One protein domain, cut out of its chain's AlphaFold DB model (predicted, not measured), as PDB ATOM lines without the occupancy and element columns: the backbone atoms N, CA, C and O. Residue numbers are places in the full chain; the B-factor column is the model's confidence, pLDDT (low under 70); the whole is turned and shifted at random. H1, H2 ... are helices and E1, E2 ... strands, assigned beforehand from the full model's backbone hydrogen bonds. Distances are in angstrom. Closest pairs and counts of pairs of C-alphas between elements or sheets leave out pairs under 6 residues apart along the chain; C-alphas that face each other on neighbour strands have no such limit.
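This is residues 19 to 136 of the 374 residues of an uncharacterized protein of Aegilops tauschii (UniProt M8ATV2). One long helix, H3, makes a spine, with two separate small groups along it, one beside its first half and the other at its last residues. Near its first part the short H1 and the slanting H2 form a loose arm, while at its far end the small strand hairpin of E1 and E2 and the helices H4 and H5 form a more closely knit head, with H6 at its side. The printed part has 118 residues, in the order H1, H2, H3, E1, E2, H4, H5, H6, and the class is mostly helix. E1 and E2 make one antiparallel sheet. The whole is loose, with a radius of gyration of the C-alphas of 18.5 A, and elongated, with spans of 57 by 29 by 27 A.

The sheet has E1, residues 92 to 94, 6.6 A long, and E2, residues 100 to 102, 6.9 A; C-alpha 92 is at (-10.167, 15.701, -28.836). H3, residues 51 to 81, is 44.3 A from first to last C-alpha, from (5.806, 20.519, 16.890) to (-15.397, 20.506, -22.012). H4 is residues 104 to 109, H5 residues 118 to 129, 16.2 A, and H6 residues 131 to 136, ending at (1.282, 7.049, -16.990). H1 is residues 19 to 22 and H2 residues 32 to 43, 17.1 A.

E1 and E2 are a hairpin, antiparallel at 142 degrees, with N 93 and O 101 at 2.9 A and N 101 and O 93 at 2.9 A, within hydrogen-bond range. The closest C-alphas of E2 and H5 are those of Pro 102 and Ser 129, 7.3 A apart. H4 and H5 are a helical hairpin and touch, closest at the C-alphas of Lys 104 and Ser 129, 5.6 A, at a steep tilt of 41 degrees, opposite ways. H3 touches H4 with residues 77 to 81 alone, closest at the C-alphas of Ala 77 and Leu 107, 6.4 A, about perpendicular at 89 degrees. H3 and H5 are near each other, with 5 pairs of C-alphas within 10 A. H6 is close to but not clearly touching H5, closest at the C-alphas of His 127 and Phe 133, 6.7 A. H2 and H3 are near each other, their closest C-alphas 8.2 A apart. H1 touches residues 32 to 34 of H2, closest at the C-alphas of Tyr 21 and Ala 33, 4.9 A. H1 and H2 are each apart from H4, H5 and H6. Every O i to N i+4 pair is within hydrogen-bond range in H4, H5 and H6, 7 of 8 in H2 and 26 of 27 in H3; H1 is too short for such a pair.

The two C-alphas farthest apart, those of Leu 49 and Gln 90, are 58.3 A apart. The printed part has no cut, and no link between named elements is long. The mean pLDDT of the printed part is 83.7, and residue 85 is under 70.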
ATOM      1  N   GLU A  19       7.259  19.374  -3.446       91.75
ATOM      2  CA  GLU A  19       8.662  19.800  -3.549       91.75
ATOM      3  C   GLU A  19       8.819  21.039  -4.447       91.75
ATOM      4  O   GLU A  19       9.550  21.971  -4.113       91.75
ATOM      5  N   ASP A  20       8.036  21.125  -5.528       92.31
ATOM      6  CA  ASP A  20       8.016  22.286  -6.425       92.31
ATOM      7  C   ASP A  20       7.501  23.560  -5.723       92.31
ATOM      8  O   ASP A  20       7.899  24.668  -6.081       92.31
ATOM      9  N   TYR A  21       6.653  23.439  -4.690       90.38
ATOM     10  CA  TYR A  21       6.211  24.591  -3.886       90.38
ATOM     11  C   TYR A  21       7.342  25.156  -3.015       90.38
ATOM     12  O   TYR A  21       7.300  26.340  -2.664       90.38
ATOM     13  N   LYS A  22       8.346  24.343  -2.659       91.00
ATOM     14  CA  LYS A  22       9.518  24.771  -1.877       91.00
ATOM     15  C   LYS A  22      10.516  25.569  -2.715       91.00
ATOM     16  O   LYS A  22      11.341  26.281  -2.141       91.00
ATOM     17  N   TRP A  23      10.424  25.505  -4.045       90.81
ATOM     18  CA  TRP A  23      11.267  26.288  -4.943       90.81
ATOM     19  C   TRP A  23      11.134  27.797  -4.694       90.81
ATOM     20  O   TRP A  23      10.062  28.321  -4.374       90.81
ATOM     21  N   SER A  24      12.239  28.511  -4.896       87.06
ATOM     22  CA  SER A  24      12.289  29.967  -4.860       87.06
ATOM     23  C   SER A  24      13.233  30.504  -5.943       87.06
ATOM     24  O   SER A  24      14.285  29.902  -6.174       87.06
ATOM     25  N   PRO A  25      12.918  31.646  -6.589       82.06
ATOM     26  CA  PRO A  25      13.800  32.280  -7.568       82.06
ATOM     27  C   PRO A  25      15.059  32.929  -6.960       82.06
ATOM     28  O   PRO A  25      15.913  33.388  -7.715       82.06
ATOM     29  N   GLY A  26      15.187  33.007  -5.630       82.88
ATOM     30  CA  GLY A  26      16.375  33.546  -4.960       82.88
ATOM     31  C   GLY A  26      16.274  33.499  -3.428       82.88
ATOM     32  O   GLY A  26      15.167  33.404  -2.900       82.88
ATOM     33  N   PRO A  27      17.401  33.586  -2.696       78.44
ATOM     34  CA  PRO A  27      17.448  33.348  -1.247       78.44
ATOM     35  C   PRO A  27      16.619  34.336  -0.411       78.44
ATOM     36  O   PRO A  27      16.175  33.992   0.679       78.44
ATOM     37  N   GLU A  28      16.372  35.546  -0.919       83.50
ATOM     38  CA  GLU A  28      15.556  36.572  -0.248       83.50
ATOM     39  C   GLU A  28      14.044  36.412  -0.505       83.50
ATOM     40  O   GLU A  28      13.219  37.052   0.149       83.50
ATOM     41  N   VAL A  29      13.646  35.560  -1.456       84.31
ATOM     42  CA  VAL A  29      12.241  35.358  -1.824       84.31
ATOM     43  C   VAL A  29      11.681  34.156  -1.065       84.31
ATOM     44  O   VAL A  29      12.157  33.033  -1.212       84.31
ATOM     45  N   ARG A  30      10.617  34.363  -0.277       86.19
ATOM     46  CA  ARG A  30       9.885  33.256   0.368       86.19
ATOM     47  C   ARG A  30       9.210  32.372  -0.689       86.19
ATOM     48  O   ARG A  30       8.437  32.890  -1.508       86.19
ATOM     49  N   SER A  31       9.446  31.061  -0.614       89.94
ATOM     50  CA  SER A  31       8.804  30.040  -1.456       89.94
ATOM     51  C   SER A  31       7.279  29.999  -1.262       89.94
ATOM     52  O   SER A  31       6.722  30.663  -0.377       89.94
ATOM     53  N   ALA A  32       6.574  29.231  -2.096       87.81
ATOM     54  CA  ALA A  32       5.141  29.013  -1.908       87.81
ATOM     55  C   ALA A  32       4.866  28.130  -0.677       87.81
ATOM     56  O   ALA A  32       3.933  28.412   0.074       87.81
ATOM     57  N   ALA A  33       5.709  27.121  -0.437       89.69
ATOM     58  CA  ALA A  33       5.599  26.215   0.700       89.69
ATOM     59  C   ALA A  33       5.750  26.950   2.037       89.69
ATOM     60  O   ALA A  33       4.875  26.833   2.892       89.69
ATOM     61  N   SER A  34       6.790  27.781   2.191       89.62
ATOM     62  CA  SER A  34       7.027  28.524   3.436       89.62
ATOM     63  C   SER A  34       5.838  29.407   3.812       89.62
ATOM     64  O   SER A  34       5.448  29.422   4.970       89.62
ATOM     65  N   LYS A  35       5.204  30.076   2.838       88.88
ATOM     66  CA  LYS A  35       4.006  30.906   3.078       88.88
ATOM     67  C   LYS A  35       2.797  30.081   3.521       88.88
ATOM     68  O   LYS A  35       2.015  30.550   4.335       88.88
ATOM     69  N   ILE A  36       2.629  28.873   2.979       86.25
ATOM     70  CA  ILE A  36       1.522  27.972   3.331       86.25
ATOM     71  C   ILE A  36       1.708  27.413   4.748       86.25
ATOM     72  O   ILE A  36       0.746  27.387   5.509       86.25
ATOM     73  N   VAL A  37       2.931  27.021   5.115       87.00
ATOM     74  CA  VAL A  37       3.263  26.530   6.464       87.00
ATOM     75  C   VAL A  37       3.180  27.659   7.503       87.00
ATOM     76  O   VAL A  37       2.607  27.468   8.571       87.00
ATOM     77  N   GLU A  38       3.654  28.863   7.169       87.12
ATOM     78  CA  GLU A  38       3.537  30.070   8.004       87.12
ATOM     79  C   GLU A  38       2.066  30.459   8.248       87.12
ATOM     80  O   GLU A  38       1.664  30.659   9.391       87.12
ATOM     81  N   GLU A  39       1.225  30.481   7.207       84.19
ATOM     82  CA  GLU A  39      -0.227  30.706   7.331       84.19
ATOM     83  C   GLU A  39      -0.953  29.588   8.094       84.19
ATOM     84  O   GLU A  39      -1.953  29.852   8.763       84.19
ATOM     85  N   PHE A  40      -0.474  28.342   8.012       85.94
ATOM     86  CA  PHE A  40      -1.032  27.226   8.772       85.94
ATOM     87  C   PHE A  40      -0.741  27.391  10.270       85.94
ATOM     88  O   PHE A  40      -1.679  27.446  11.065       85.94
ATOM     89  N   TRP A  41       0.526  27.569  10.656       84.56
ATOM     90  CA  TRP A  41       0.927  27.744  12.060       84.56
ATOM     91  C   TRP A  41       0.575  29.112  12.660       84.56
ATOM     92  O   TRP A  41       0.575  29.276  13.879       84.56
ATOM     93  N   TRP A  42       0.198  30.095  11.839       81.69
ATOM     94  CA  TRP A  42      -0.448  31.313  12.329       81.69
ATOM     95  C   TRP A  42      -1.896  31.066  12.803       81.69
ATOM     96  O   TRP A  42      -2.378  31.749  13.708       81.69
ATOM     97  N   ARG A  43      -2.594  30.075  12.224       79.81
ATOM     98  CA  ARG A  43      -4.009  29.757  12.515       79.81
ATOM     99  C   ARG A  43      -4.172  28.613  13.512       79.81
ATOM    100  O   ARG A  43      -5.054  28.669  14.367       79.81
ATOM    101  N   PHE A  44      -3.335  27.586  13.402       80.31
ATOM    102  CA  PHE A  44      -3.334  26.403  14.258       80.31
ATOM    103  C   PHE A  44      -2.164  26.456  15.239       80.31
ATOM    104  O   PHE A  44      -1.098  26.966  14.913       80.31
ATOM    105  N   LYS A  45      -2.355  25.925  16.449       82.31
ATOM    106  CA  LYS A  45      -1.322  25.873  17.492       82.31
ATOM    107  C   LYS A  45      -1.059  24.423  17.875       82.31
ATOM    108  O   LYS A  45      -2.013  23.677  18.086       82.31
ATOM    109  N   CYS A  46       0.213  24.058  17.980       80.81
ATOM    110  CA  CYS A  46       0.673  22.778  18.511       80.81
ATOM    111  C   CYS A  46       1.280  22.975  19.913       80.81
ATOM    112  O   CYS A  46       1.568  24.107  20.316       80.81
ATOM    113  N   ASP A  47       1.487  21.883  20.650       84.44
ATOM    114  CA  ASP A  47       2.402  21.891  21.791       84.44
ATOM    115  C   ASP A  47       3.849  21.972  21.257       84.44
ATOM    116  O   ASP A  47       4.190  21.212  20.345       84.44
ATOM    117  N   PRO A  48       4.726  22.848  21.785       89.62
ATOM    118  CA  PRO A  48       6.132  22.904  21.379       89.62
ATOM    119  C   PRO A  48       6.887  21.565  21.460       89.62
ATOM    120  O   PRO A  48       7.881  21.400  20.758       89.62
ATOM    121  N   LEU A  49       6.431  20.615  22.287       87.19
ATOM    122  CA  LEU A  49       6.988  19.262  22.398       87.19
ATOM    123  C   LEU A  49       6.523  18.310  21.281       87.19
ATOM    124  O   LEU A  49       7.198  17.318  21.017       87.19
ATOM    125  N   GLU A  50       5.395  18.593  20.621       85.38
ATOM    126  CA  GLU A  50       4.876  17.804  19.490       85.38
ATOM    127  C   GLU A  50       5.138  18.457  18.121       85.38
ATOM    128  O   GLU A  50       4.924  17.816  17.091       85.38
ATOM    129  N   GLN A  51       5.633  19.700  18.095       83.00
ATOM    130  CA  GLN A  51       5.806  20.519  16.890       83.00
ATOM    131  C   GLN A  51       6.528  19.786  15.742       83.00
ATOM    132  O   GLN A  51       5.999  19.751  14.638       83.00
ATOM    133  N   GLU A  52       7.667  19.128  15.995       86.50
ATOM    134  CA  GLU A  52       8.424  18.382  14.968       86.50
ATOM    135  C   GLU A  52       7.595  17.252  14.324       86.50
ATOM    136  O   GLU A  52       7.587  17.078  13.103       86.50
ATOM    137  N   LYS A  53       6.831  16.512  15.138       79.56
ATOM    138  CA  LYS A  53       5.927  15.459  14.657       79.56
ATOM    139  C   LYS A  53       4.765  16.060  13.864       79.56
ATOM    140  O   LYS A  53       4.362  15.506  12.841       79.56
ATOM    141  N   ALA A  54       4.225  17.185  14.325       76.50
ATOM    142  CA  ALA A  54       3.115  17.864  13.673       76.50
ATOM    143  C   ALA A  54       3.528  18.512  12.337       76.50
ATOM    144  O   ALA A  54       2.747  18.476  11.387       76.50
ATOM    145  N   ASP A  55       4.761  19.015  12.226       82.75
ATOM    146  CA  ASP A  55       5.373  19.459  10.969       82.75
ATOM    147  C   ASP A  55       5.541  18.296   9.978       82.75
ATOM    148  O   ASP A  55       5.161  18.431   8.816       82.75
ATOM    149  N   GLY A  56       6.009  17.125  10.427       79.75
ATOM    150  CA  GLY A  56       6.072  15.920   9.586       79.75
ATOM    151  C   GLY A  56       4.697  15.485   9.057       79.75
ATOM    152  O   GLY A  56       4.524  15.237   7.863       79.75
ATOM    153  N   VAL A  57       3.677  15.478   9.922       81.94
ATOM    154  CA  VAL A  57       2.288  15.183   9.529       81.94
ATOM    155  C   VAL A  57       1.728  16.253   8.578       81.94
ATOM    156  O   VAL A  57       0.977  15.927   7.654       81.94
ATOM    157  N   LEU A  58       2.080  17.529   8.755       81.56
ATOM    158  CA  LEU A  58       1.691  18.612   7.847       81.56
ATOM    159  C   LEU A  58       2.334  18.438   6.460       81.56
ATOM    160  O   LEU A  58       1.642  18.545   5.448       81.56
ATOM    161  N   GLU A  59       3.621  18.101   6.415       86.38
ATOM    162  CA  GLU A  59       4.410  17.860   5.202       86.38
ATOM    163  C   GLU A  59       3.845  16.700   4.355       86.38
ATOM    164  O   GLU A  59       3.642  16.842   3.143       86.38
ATOM    165  N   GLU A  60       3.492  15.573   4.985       80.00
ATOM    166  CA  GLU A  60       2.803  14.459   4.317       80.00
ATOM    167  C   GLU A  60       1.424  14.866   3.780       80.00
ATOM    168  O   GLU A  60       1.046  14.521   2.653       80.00
ATOM    169  N   ASN A  61       0.653  15.619   4.568       81.06
ATOM    170  CA  ASN A  61      -0.676  16.070   4.167       81.06
ATOM    171  C   ASN A  61      -0.628  17.057   2.997       81.06
ATOM    172  O   ASN A  61      -1.440  16.939   2.079       81.06
ATOM    173  N   LEU A  62       0.339  17.974   2.966       81.94
ATOM    174  CA  LEU A  62       0.546  18.895   1.847       81.94
ATOM    175  C   LEU A  62       1.046  18.148   0.598       81.94
ATOM    176  O   LEU A  62       0.526  18.371  -0.499       81.94
ATOM    177  N   THR A  63       1.933  17.162   0.770       82.69
ATOM    178  CA  THR A  63       2.374  16.245  -0.298       82.69
ATOM    179  C   THR A  63       1.213  15.472  -0.932       82.69
ATOM    180  O   THR A  63       1.156  15.341  -2.160       82.69
ATOM    181  N   ARG A  64       0.247  15.000  -0.129       77.06
ATOM    182  CA  ARG A  64      -0.997  14.390  -0.631       77.06
ATOM    183  C   ARG A  64      -1.927  15.424  -1.275       77.06
ATOM    184  O   ARG A  64      -2.407  15.202  -2.388       77.06
ATOM    185  N   LYS A  65      -2.162  16.570  -0.625       83.06
ATOM    186  CA  LYS A  65      -3.168  17.551  -1.066       83.06
ATOM    187  C   LYS A  65      -2.792  18.266  -2.367       83.06
ATOM    188  O   LYS A  65      -3.698  18.562  -3.141       83.06
ATOM    189  N   VAL A  66      -1.503  18.478  -2.670       81.81
ATOM    190  CA  VAL A  66      -1.085  18.990  -3.994       81.81
ATOM    191  C   VAL A  66      -1.473  18.016  -5.109       81.81
ATOM    192  O   VAL A  66      -2.098  18.437  -6.081       81.81
ATOM    193  N   LYS A  67      -1.179  16.715  -4.956       80.62
ATOM    194  CA  LYS A  67      -1.553  15.688  -5.946       80.62
ATOM    195  C   LYS A  67      -3.071  15.640  -6.146       80.62
ATOM    196  O   LYS A  67      -3.539  15.692  -7.280       80.62
ATOM    197  N   GLN A  68      -3.824  15.623  -5.043       78.75
ATOM    198  CA  GLN A  68      -5.287  15.622  -5.063       78.75
ATOM    199  C   GLN A  68      -5.850  16.858  -5.787       78.75
ATOM    200  O   GLN A  68      -6.660  16.716  -6.694       78.75
ATOM    201  N   MET A  69      -5.375  18.063  -5.455       84.94
ATOM    202  CA  MET A  69      -5.822  19.316  -6.082       84.94
ATOM    203  C   MET A  69      -5.555  19.341  -7.598       84.94
ATOM    204  O   MET A  69      -6.370  19.856  -8.363       84.94
ATOM    205  N   LEU A  70      -4.422  18.790  -8.049       84.75
ATOM    206  CA  LEU A  70      -4.093  18.713  -9.476       84.75
ATOM    207  C   LEU A  70      -4.959  17.690 -10.223       84.75
ATOM    208  O   LEU A  70      -5.322  17.947 -11.370       84.75
ATOM    209  N   HIS A  71      -5.341  16.579  -9.586       77.31
ATOM    210  CA  HIS A  71      -6.370  15.684 -10.123       77.31
ATOM    211  C   HIS A  71      -7.735  16.396 -10.196       77.31
ATOM    212  O   HIS A  71      -8.338  16.457 -11.268       77.31
ATOM    213  N   GLU A  72      -8.195  16.985  -9.085       81.19
ATOM    214  CA  GLU A  72      -9.499  17.657  -8.954       81.19
ATOM    215  C   GLU A  72      -9.703  18.737 -10.033       81.19
ATOM    216  O   GLU A  72     -10.740  18.773 -10.696       81.19
ATOM    217  N   GLU A  73      -8.705  19.597 -10.262       84.25
ATOM    218  CA  GLU A  73      -8.798  20.665 -11.267       84.25
ATOM    219  C   GLU A  73      -8.642  20.139 -12.709       84.25
ATOM    220  O   GLU A  73      -9.239  20.715 -13.621       84.25
ATOM    221  N   LYS A  74      -7.951  19.007 -12.941       84.56
ATOM    222  CA  LYS A  74      -7.966  18.320 -14.250       84.56
ATOM    223  C   LYS A  74      -9.348  17.744 -14.556       84.56
ATOM    224  O   LYS A  74      -9.879  17.964 -15.646       84.56
ATOM    225  N   ALA A  75      -9.943  17.033 -13.598       81.81
ATOM    226  CA  ALA A  75     -11.282  16.466 -13.726       81.81
ATOM    227  C   ALA A  75     -12.330  17.575 -13.933       81.81
ATOM    228  O   ALA A  75     -13.156  17.488 -14.843       81.81
ATOM    229  N   ALA A  76     -12.240  18.673 -13.174       83.25
ATOM    230  CA  ALA A  76     -13.102  19.842 -13.344       83.25
ATOM    231  C   ALA A  76     -12.930  20.524 -14.714       83.25
ATOM    232  O   ALA A  76     -13.926  20.924 -15.321       83.25
ATOM    233  N   ALA A  77     -11.699  20.636 -15.230       85.38
ATOM    234  CA  ALA A  77     -11.442  21.166 -16.568       85.38
ATOM    235  C   ALA A  77     -12.079  20.292 -17.660       85.38
ATOM    236  O   ALA A  77     -12.786  20.808 -18.525       85.38
ATOM    237  N   ILE A  78     -11.910  18.969 -17.592       83.88
ATOM    238  CA  ILE A  78     -12.495  18.045 -18.576       83.88
ATOM    239  C   ILE A  78     -14.031  18.041 -18.490       83.88
ATOM    240  O   ILE A  78     -14.704  18.120 -19.519       83.88
ATOM    241  N   LYS A  79     -14.601  18.076 -17.279       84.19
ATOM    242  CA  LYS A  79     -16.056  18.153 -17.054       84.19
ATOM    243  C   LYS A  79     -16.699  19.425 -17.629       84.19
ATOM    244  O   LYS A  79     -17.875  19.392 -17.978       84.19
ATOM    245  N   ARG A  80     -15.948  20.527 -17.784       83.94
ATOM    246  CA  ARG A  80     -16.398  21.745 -18.499       83.94
ATOM    247  C   ARG A  80     -16.384  21.608 -20.024       83.94
ATOM    248  O   ARG A  80     -17.130  22.313 -20.695       83.94
ATOM    249  N   LEU A  81     -15.526  20.744 -20.568       82.69
ATOM    250  CA  LEU A  81     -15.397  20.506 -22.012       82.69
ATOM    251  C   LEU A  81     -16.415  19.475 -22.523       82.69
ATOM    252  O   LEU A  81     -16.760  19.482 -23.706       82.69
ATOM    253  N   MET A  82     -16.911  18.608 -21.639       81.31
ATOM    254  CA  MET A  82     -17.955  17.635 -21.945       81.31
ATOM    255  C   MET A  82     -19.297  18.297 -22.302       81.31
ATOM    256  O   MET A  82     -19.774  19.205 -21.626       81.31
ATOM    257  N   LYS A  83     -19.958  17.772 -23.337       73.25
ATOM    258  CA  LYS A  83     -21.340  18.093 -23.725       73.25
ATOM    259  C   LYS A  83     -22.123  16.785 -23.826       73.25
ATOM    260  O   LYS A  83     -21.657  15.847 -24.460       73.25
ATOM    261  N   LYS A  84     -23.299  16.706 -23.190       70.00
ATOM    262  CA  LYS A  84     -24.094  15.460 -23.075       70.00
ATOM    263  C   LYS A  84     -23.262  14.246 -22.594       70.00
ATOM    264  O   LYS A  84     -23.378  13.156 -23.134       70.00
ATOM    265  N   GLY A  85     -22.374  14.454 -21.617       67.06
ATOM    266  CA  GLY A  85     -21.520  13.400 -21.047       67.06
ATOM    267  C   GLY A  85     -20.302  12.980 -21.886       67.06
ATOM    268  O   GLY A  85     -19.452  12.262 -21.374       67.06
ATOM    269  N   GLN A  86     -20.160  13.453 -23.128       70.19
ATOM    270  CA  GLN A  86     -19.040  13.114 -24.016       70.19
ATOM    271  C   GLN A  86     -18.169  14.343 -24.304       70.19
ATOM    272  O   GLN A  86     -18.665  15.471 -24.314       70.19
ATOM    273  N   LEU A  87     -16.873  14.162 -24.580       74.56
ATOM    274  CA  LEU A  87     -16.069  15.249 -25.149       74.56
ATOM    275  C   LEU A  87     -16.393  15.400 -26.646       74.56
ATOM    276  O   LEU A  87     -16.324  14.409 -27.376       74.56
ATOM    277  N   PRO A  88     -16.707  16.614 -27.139       80.38
ATOM    278  CA  PRO A  88     -16.871  16.862 -28.567       80.38
ATOM    279  C   PRO A  88     -15.607  16.487 -29.344       80.38
ATOM    280  O   PRO A  88     -14.517  16.913 -28.972       80.38
ATOM    281  N   ALA A  89     -15.752  15.777 -30.468       78.88
ATOM    282  CA  ALA A  89     -14.614  15.313 -31.271       78.88
ATOM    283  C   ALA A  89     -13.666  16.446 -31.729       78.88
ATOM    284  O   ALA A  89     -12.476  16.226 -31.901       78.88
ATOM    285  N   GLN A  90     -14.184  17.671 -31.869       81.88
ATOM    286  CA  GLN A  90     -13.431  18.891 -32.206       81.88
ATOM    287  C   GLN A  90     -12.458  19.345 -31.100       81.88
ATOM    288  O   GLN A  90     -11.564  20.145 -31.356       81.88
ATOM    289  N   LEU A  91     -12.660  18.872 -29.868       83.62
ATOM    290  CA  LEU A  91     -11.853  19.170 -28.682       83.62
ATOM    291  C   LEU A  91     -10.977  17.976 -28.273       83.62
ATOM    292  O   LEU A  91     -10.333  18.023 -27.223       83.62
ATOM    293  N   THR A  92     -10.954  16.911 -29.087       84.88
ATOM    294  CA  THR A  92     -10.167  15.701 -28.836       84.88
ATOM    295  C   THR A  92      -9.227  15.374 -29.982       84.88
ATOM    296  O   THR A  92      -9.630  15.377 -31.141       84.88
ATOM    297  N   GLU A  93      -8.015  14.971 -29.640       84.12
ATOM    298  CA  GLU A  93      -7.105  14.247 -30.525       84.12
ATOM    299  C   GLU A  93      -7.178  12.739 -30.233       84.12
ATOM    300  O   GLU A  93      -7.611  12.323 -29.156       84.12
ATOM    301  N   VAL A  94      -6.791  11.918 -31.208       82.06
ATOM    302  CA  VAL A  94      -6.778  10.451 -31.103       82.06
ATOM    303  C   VAL A  94      -5.324   9.990 -31.131       82.06
ATOM    304  O   VAL A  94      -4.574  10.435 -31.999       82.06
ATOM    305  N   ASP A  95      -4.913   9.143 -30.185       79.06
ATOM    306  CA  ASP A  95      -3.560   8.570 -30.185       79.06
ATOM    307  C   ASP A  95      -3.425   7.336 -31.098       79.06
ATOM    308  O   ASP A  95      -4.402   6.821 -31.641       79.06
ATOM    309  N   GLU A  96      -2.193   6.844 -31.264       78.06
ATOM    310  CA  GLU A  96      -1.862   5.663 -32.082       78.06
ATOM    311  C   GLU A  96      -2.586   4.376 -31.638       78.06
ATOM    312  O   GLU A  96      -2.631   3.395 -32.378       78.06
ATOM    313  N   ASN A  97      -3.161   4.365 -30.431       74.88
ATOM    314  CA  ASN A  97      -3.926   3.256 -29.872       74.88
ATOM    315  C   ASN A  97      -5.447   3.504 -29.889       74.88
ATOM    316  O   ASN A  97      -6.187   2.689 -29.344       74.88
ATOM    317  N   GLY A  98      -5.920   4.592 -30.507       75.50
ATOM    318  CA  GLY A  98      -7.340   4.926 -30.641       75.50
ATOM    319  C   GLY A  98      -7.947   5.711 -29.472       75.50
ATOM    320  O   GLY A  98      -9.102   6.134 -29.568       75.50
ATOM    321  N   ASN A  99      -7.199   5.972 -28.392       78.75
ATOM    322  CA  ASN A  99      -7.741   6.674 -27.226       78.75
ATOM    323  C   ASN A  99      -7.984   8.153 -27.563       78.75
ATOM    324  O   ASN A  99      -7.120   8.825 -28.133       78.75
ATOM    325  N   ARG A 100      -9.140   8.684 -27.150       80.00
ATOM    326  CA  ARG A 100      -9.482  10.107 -27.293       80.00
ATOM    327  C   ARG A 100      -8.961  10.906 -26.103       80.00
ATOM    328  O   ARG A 100      -9.405  10.696 -24.976       80.00
ATOM    329  N   TRP A 101      -8.084  11.868 -26.362       82.50
ATOM    330  CA  TRP A 101      -7.536  12.778 -25.355       82.50
ATOM    331  C   TRP A 101      -8.018  14.210 -25.595       82.50
ATOM    332  O   TRP A 101      -8.094  14.619 -26.751       82.50
ATOM    333  N   PRO A 102      -8.301  15.008 -24.548       86.00
ATOM    334  CA  PRO A 102      -8.526  16.441 -24.710       86.00
ATOM    335  C   PRO A 102      -7.286  17.108 -25.322       86.00
ATOM    336  O   PRO A 102      -6.167  16.844 -24.870       86.00
ATOM    337  N   THR A 103      -7.473  17.991 -26.304       88.06
ATOM    338  CA  THR A 103      -6.352  18.764 -26.861       88.06
ATOM    339  C   THR A 103      -5.820  19.775 -25.841       88.06
ATOM    340  O   THR A 103      -6.550  20.248 -24.961       88.06
ATOM    341  N   LYS A 104      -4.540  20.147 -25.970       90.06
ATOM    342  CA  LYS A 104      -3.892  21.167 -25.127       90.06
ATOM    343  C   LYS A 104      -4.703  22.469 -25.083       90.06
ATOM    344  O   LYS A 104      -5.006  22.979 -24.005       90.06
ATOM    345  N   GLU A 105      -5.122  22.960 -26.246       89.62
ATOM    346  CA  GLU A 105      -5.872  24.214 -26.370       89.62
ATOM    347  C   GLU A 105      -7.298  24.124 -25.793       89.62
ATOM    348  O   GLU A 105      -7.773  25.094 -25.195       89.62
ATOM    349  N   ALA A 106      -7.952  22.956 -25.864       88.81
ATOM    350  CA  ALA A 106      -9.212  22.720 -25.156       88.81
ATOM    351  C   ALA A 106      -9.021  22.828 -23.632       88.81
ATOM    352  O   ALA A 106      -9.752  23.572 -22.977       88.81
ATOM    353  N   LEU A 107      -8.000  22.175 -23.064       88.62
ATOM    354  CA  LEU A 107      -7.688  22.272 -21.629       88.62
ATOM    355  C   LEU A 107      -7.343  23.710 -21.197       88.62
ATOM    356  O   LEU A 107      -7.796  24.161 -20.142       88.62
ATOM    357  N   ILE A 108      -6.624  24.475 -22.028       90.44
ATOM    358  CA  ILE A 108      -6.350  25.898 -21.764       90.44
ATOM    359  C   ILE A 108      -7.656  26.701 -21.682       90.44
ATOM    360  O   ILE A 108      -7.842  27.450 -20.723       90.44
ATOM    361  N   SER A 109      -8.584  26.507 -22.628       89.38
ATOM    362  CA  SER A 109      -9.891  27.191 -22.627       89.38
ATOM    363  C   SER A 109     -10.761  26.881 -21.402       89.38
ATOM    364  O   SER A 109     -11.609  27.686 -21.028       89.38
ATOM    365  N   ALA A 110     -10.524  25.748 -20.732       88.38
ATOM    366  CA  ALA A 110     -11.271  25.326 -19.553       88.38
ATOM    367  C   ALA A 110     -10.802  25.987 -18.239       88.38
ATOM    368  O   ALA A 110     -11.301  25.609 -17.171       88.38
ATOM    369  N   LYS A 111      -9.852  26.941 -18.281       85.12
ATOM    370  CA  LYS A 111      -9.244  27.565 -17.090       85.12
ATOM    371  C   LYS A 111     -10.287  28.111 -16.108       85.12
ATOM    372  O   LYS A 111     -11.206  28.840 -16.469       85.12
ATOM    373  N   LYS A 112     -10.099  27.801 -14.823       80.88
ATOM    374  CA  LYS A 112     -10.830  28.420 -13.708       80.88
ATOM    375  C   LYS A 112     -10.242  29.805 -13.418       80.88
ATOM    376  O   LYS A 112      -9.025  29.918 -13.283       80.88
ATOM    377  N   VAL A 113     -11.093  30.825 -13.277       77.81
ATOM    378  CA  VAL A 113     -10.687  32.222 -13.006       77.81
ATOM    379  C   VAL A 113      -9.681  32.297 -11.849       77.81
ATOM    380  O   VAL A 113      -8.606  32.870 -12.003       77.81
ATOM    381  N   ASP A 114      -9.983  31.621 -10.740       79.44
ATOM    382  CA  ASP A 114      -9.207  31.679  -9.492       79.44
ATOM    383  C   ASP A 114      -7.985  30.738  -9.459       79.44
ATOM    384  O   ASP A 114      -7.190  30.775  -8.514       79.44
ATOM    385  N   PHE A 115      -7.823  29.852 -10.453       79.25
ATOM    386  CA  PHE A 115      -6.744  28.862 -10.446       79.25
ATOM    387  C   PHE A 115      -5.478  29.400 -11.118       79.25
ATOM    388  O   PHE A 115      -5.243  29.220 -12.312       79.25
ATOM    389  N   GLY A 116      -4.636  30.033 -10.301       81.38
ATOM    390  CA  GLY A 116      -3.245  30.339 -10.631       81.38
ATOM    391  C   GLY A 116      -3.043  31.279 -11.826       81.38
ATOM    392  O   GLY A 116      -3.967  31.890 -12.367       81.38
ATOM    393  N   THR A 117      -1.780  31.403 -12.236       86.56
ATOM    394  CA  THR A 117      -1.397  32.217 -13.400       86.56
ATOM    395  C   THR A 117      -1.754  31.519 -14.714       86.56
ATOM    396  O   THR A 117      -1.727  30.291 -14.802       86.56
ATOM    397  N   ASP A 118      -2.029  32.287 -15.770       88.25
ATOM    398  CA  ASP A 118      -2.346  31.723 -17.094       88.25
ATOM    399  C   ASP A 118      -1.153  30.977 -17.714       88.25
ATOM    400  O   ASP A 118      -1.335  30.002 -18.441       88.25
ATOM    401  N   VAL A 119       0.075  31.389 -17.372       89.12
ATOM    402  CA  VAL A 119       1.312  30.686 -17.750       89.12
ATOM    403  C   VAL A 119       1.409  29.341 -17.023       89.12
ATOM    404  O   VAL A 119       1.668  28.324 -17.659       89.12
ATOM    405  N   GLY A 120       1.133  29.312 -15.713       88.19
ATOM    406  CA  GLY A 120       1.087  28.074 -14.929       88.19
ATOM    407  C   GLY A 120       0.023  27.100 -15.430       88.19
ATOM    408  O   GLY A 120       0.320  25.926 -15.620       88.19
ATOM    409  N   TRP A 121      -1.186  27.588 -15.737       90.56
ATOM    410  CA  TRP A 121      -2.244  26.757 -16.318       90.56
ATOM    411  C   TRP A 121      -1.856  26.195 -17.689       90.56
ATOM    412  O   TRP A 121      -2.045  25.007 -17.933       90.56
ATOM    413  N   ARG A 122      -1.259  27.015 -18.566       91.19
ATOM    414  CA  ARG A 122      -0.775  26.579 -19.887       91.19
ATOM    415  C   ARG A 122       0.254  25.455 -19.779       91.19
ATOM    416  O   ARG A 122       0.108  24.451 -20.468       91.19
ATOM    417  N   LEU A 123       1.247  25.608 -18.904       91.12
ATOM    418  CA  LEU A 123       2.288  24.603 -18.664       91.12
ATOM    419  C   LEU A 123       1.732  23.323 -18.012       91.12
ATOM    420  O   LEU A 123       2.199  22.224 -18.300       91.12
ATOM    421  N   LEU A 124       0.707  23.444 -17.166       90.56
ATOM    422  CA  LEU A 124       0.025  22.300 -16.559       90.56
ATOM    423  C   LEU A 124      -0.829  21.531 -17.589       90.56
ATOM    424  O   LEU A 124      -0.789  20.303 -17.632       90.56
ATOM    425  N   CYS A 125      -1.525  22.245 -18.478       91.12
ATOM    426  CA  CYS A 125      -2.259  21.666 -19.607       91.12
ATOM    427  C   CYS A 125      -1.321  20.983 -20.613       91.12
ATOM    428  O   CYS A 125      -1.621  19.891 -21.087       91.12
ATOM    429  N   GLU A 126      -0.168  21.595 -20.892       91.31
ATOM    430  CA  GLU A 126       0.917  21.019 -21.690       91.31
ATOM    431  C   GLU A 126       1.382  19.681 -21.105       91.31
ATOM    432  O   GLU A 126       1.318  18.661 -21.792       91.31
ATOM    433  N   HIS A 127       1.716  19.649 -19.812       90.19
ATOM    434  CA  HIS A 127       2.076  18.421 -19.103       90.19
ATOM    435  C   HIS A 127       0.974  17.347 -19.172       90.19
ATOM    436  O   HIS A 127       1.259  16.207 -19.534       90.19
ATOM    437  N   TRP A 128      -0.293  17.694 -18.912       88.38
ATOM    438  CA  TRP A 128      -1.422  16.754 -19.009       88.38
ATOM    439  C   TRP A 128      -1.697  16.242 -20.430       88.38
ATOM    440  O   TRP A 128      -2.246  15.147 -20.576       88.38
ATOM    441  N   SER A 129      -1.351  17.025 -21.456       87.06
ATOM    442  CA  SER A 129      -1.446  16.637 -22.867       87.06
ATOM    443  C   SER A 129      -0.255  15.798 -23.347       87.06
ATOM    444  O   SER A 129      -0.374  15.105 -24.351       87.06
ATOM    445  N   GLY A 130       0.873  15.814 -22.629       85.12
ATOM    446  CA  GLY A 130       2.108  15.148 -23.034       85.12
ATOM    447  C   GLY A 130       2.020  13.618 -23.052       85.12
ATOM    448  O   GLY A 130       1.352  12.995 -22.220       85.12
ATOM    449  N   ALA A 131       2.756  12.998 -23.980       83.31
ATOM    450  CA  ALA A 131       2.789  11.545 -24.159       83.31
ATOM    451  C   ALA A 131       3.212  10.785 -22.886       83.31
ATOM    452  O   ALA A 131       2.665   9.721 -22.599       83.31
ATOM    453  N   GLU A 132       4.115  11.347 -22.076       80.81
ATOM    454  CA  GLU A 132       4.522  10.763 -20.789       80.81
ATOM    455  C   GLU A 132       3.350  10.663 -19.801       80.81
ATOM    456  O   GLU A 132       3.135   9.609 -19.197       80.81
ATOM    457  N   PHE A 133       2.540  11.725 -19.679       83.31
ATOM    458  CA  PHE A 133       1.358  11.718 -18.815       83.31
ATOM    459  C   PHE A 133       0.308  10.734 -19.335       83.31
ATOM    460  O   PHE A 133      -0.268   9.978 -18.551       83.31
ATOM    461  N   ARG A 134       0.072  10.692 -20.653       82.69
ATOM    462  CA  ARG A 134      -0.838   9.713 -21.277       82.69
ATOM    463  C   ARG A 134      -0.375   8.282 -21.002       82.69
ATOM    464  O   ARG A 134      -1.173   7.462 -20.559       82.69
ATOM    465  N   GLY A 135       0.921   8.002 -21.148       74.38
ATOM    466  CA  GLY A 135       1.526   6.708 -20.826       74.38
ATOM    467  C   GLY A 135       1.390   6.315 -19.350       74.38
ATOM    468  O   GLY A 135       1.088   5.156 -19.054       74.38
ATOM    469  N   LEU A 136       1.543   7.263 -18.419       75.25
ATOM    470  CA  LEU A 136       1.282   7.049 -16.990       75.25
ATOM    471  C   LEU A 136      -0.208   6.776 -16.723       75.25
ATOM    472  O   LEU A 136      -0.549   5.815 -16.038       75.25
TER     473      LEU A 136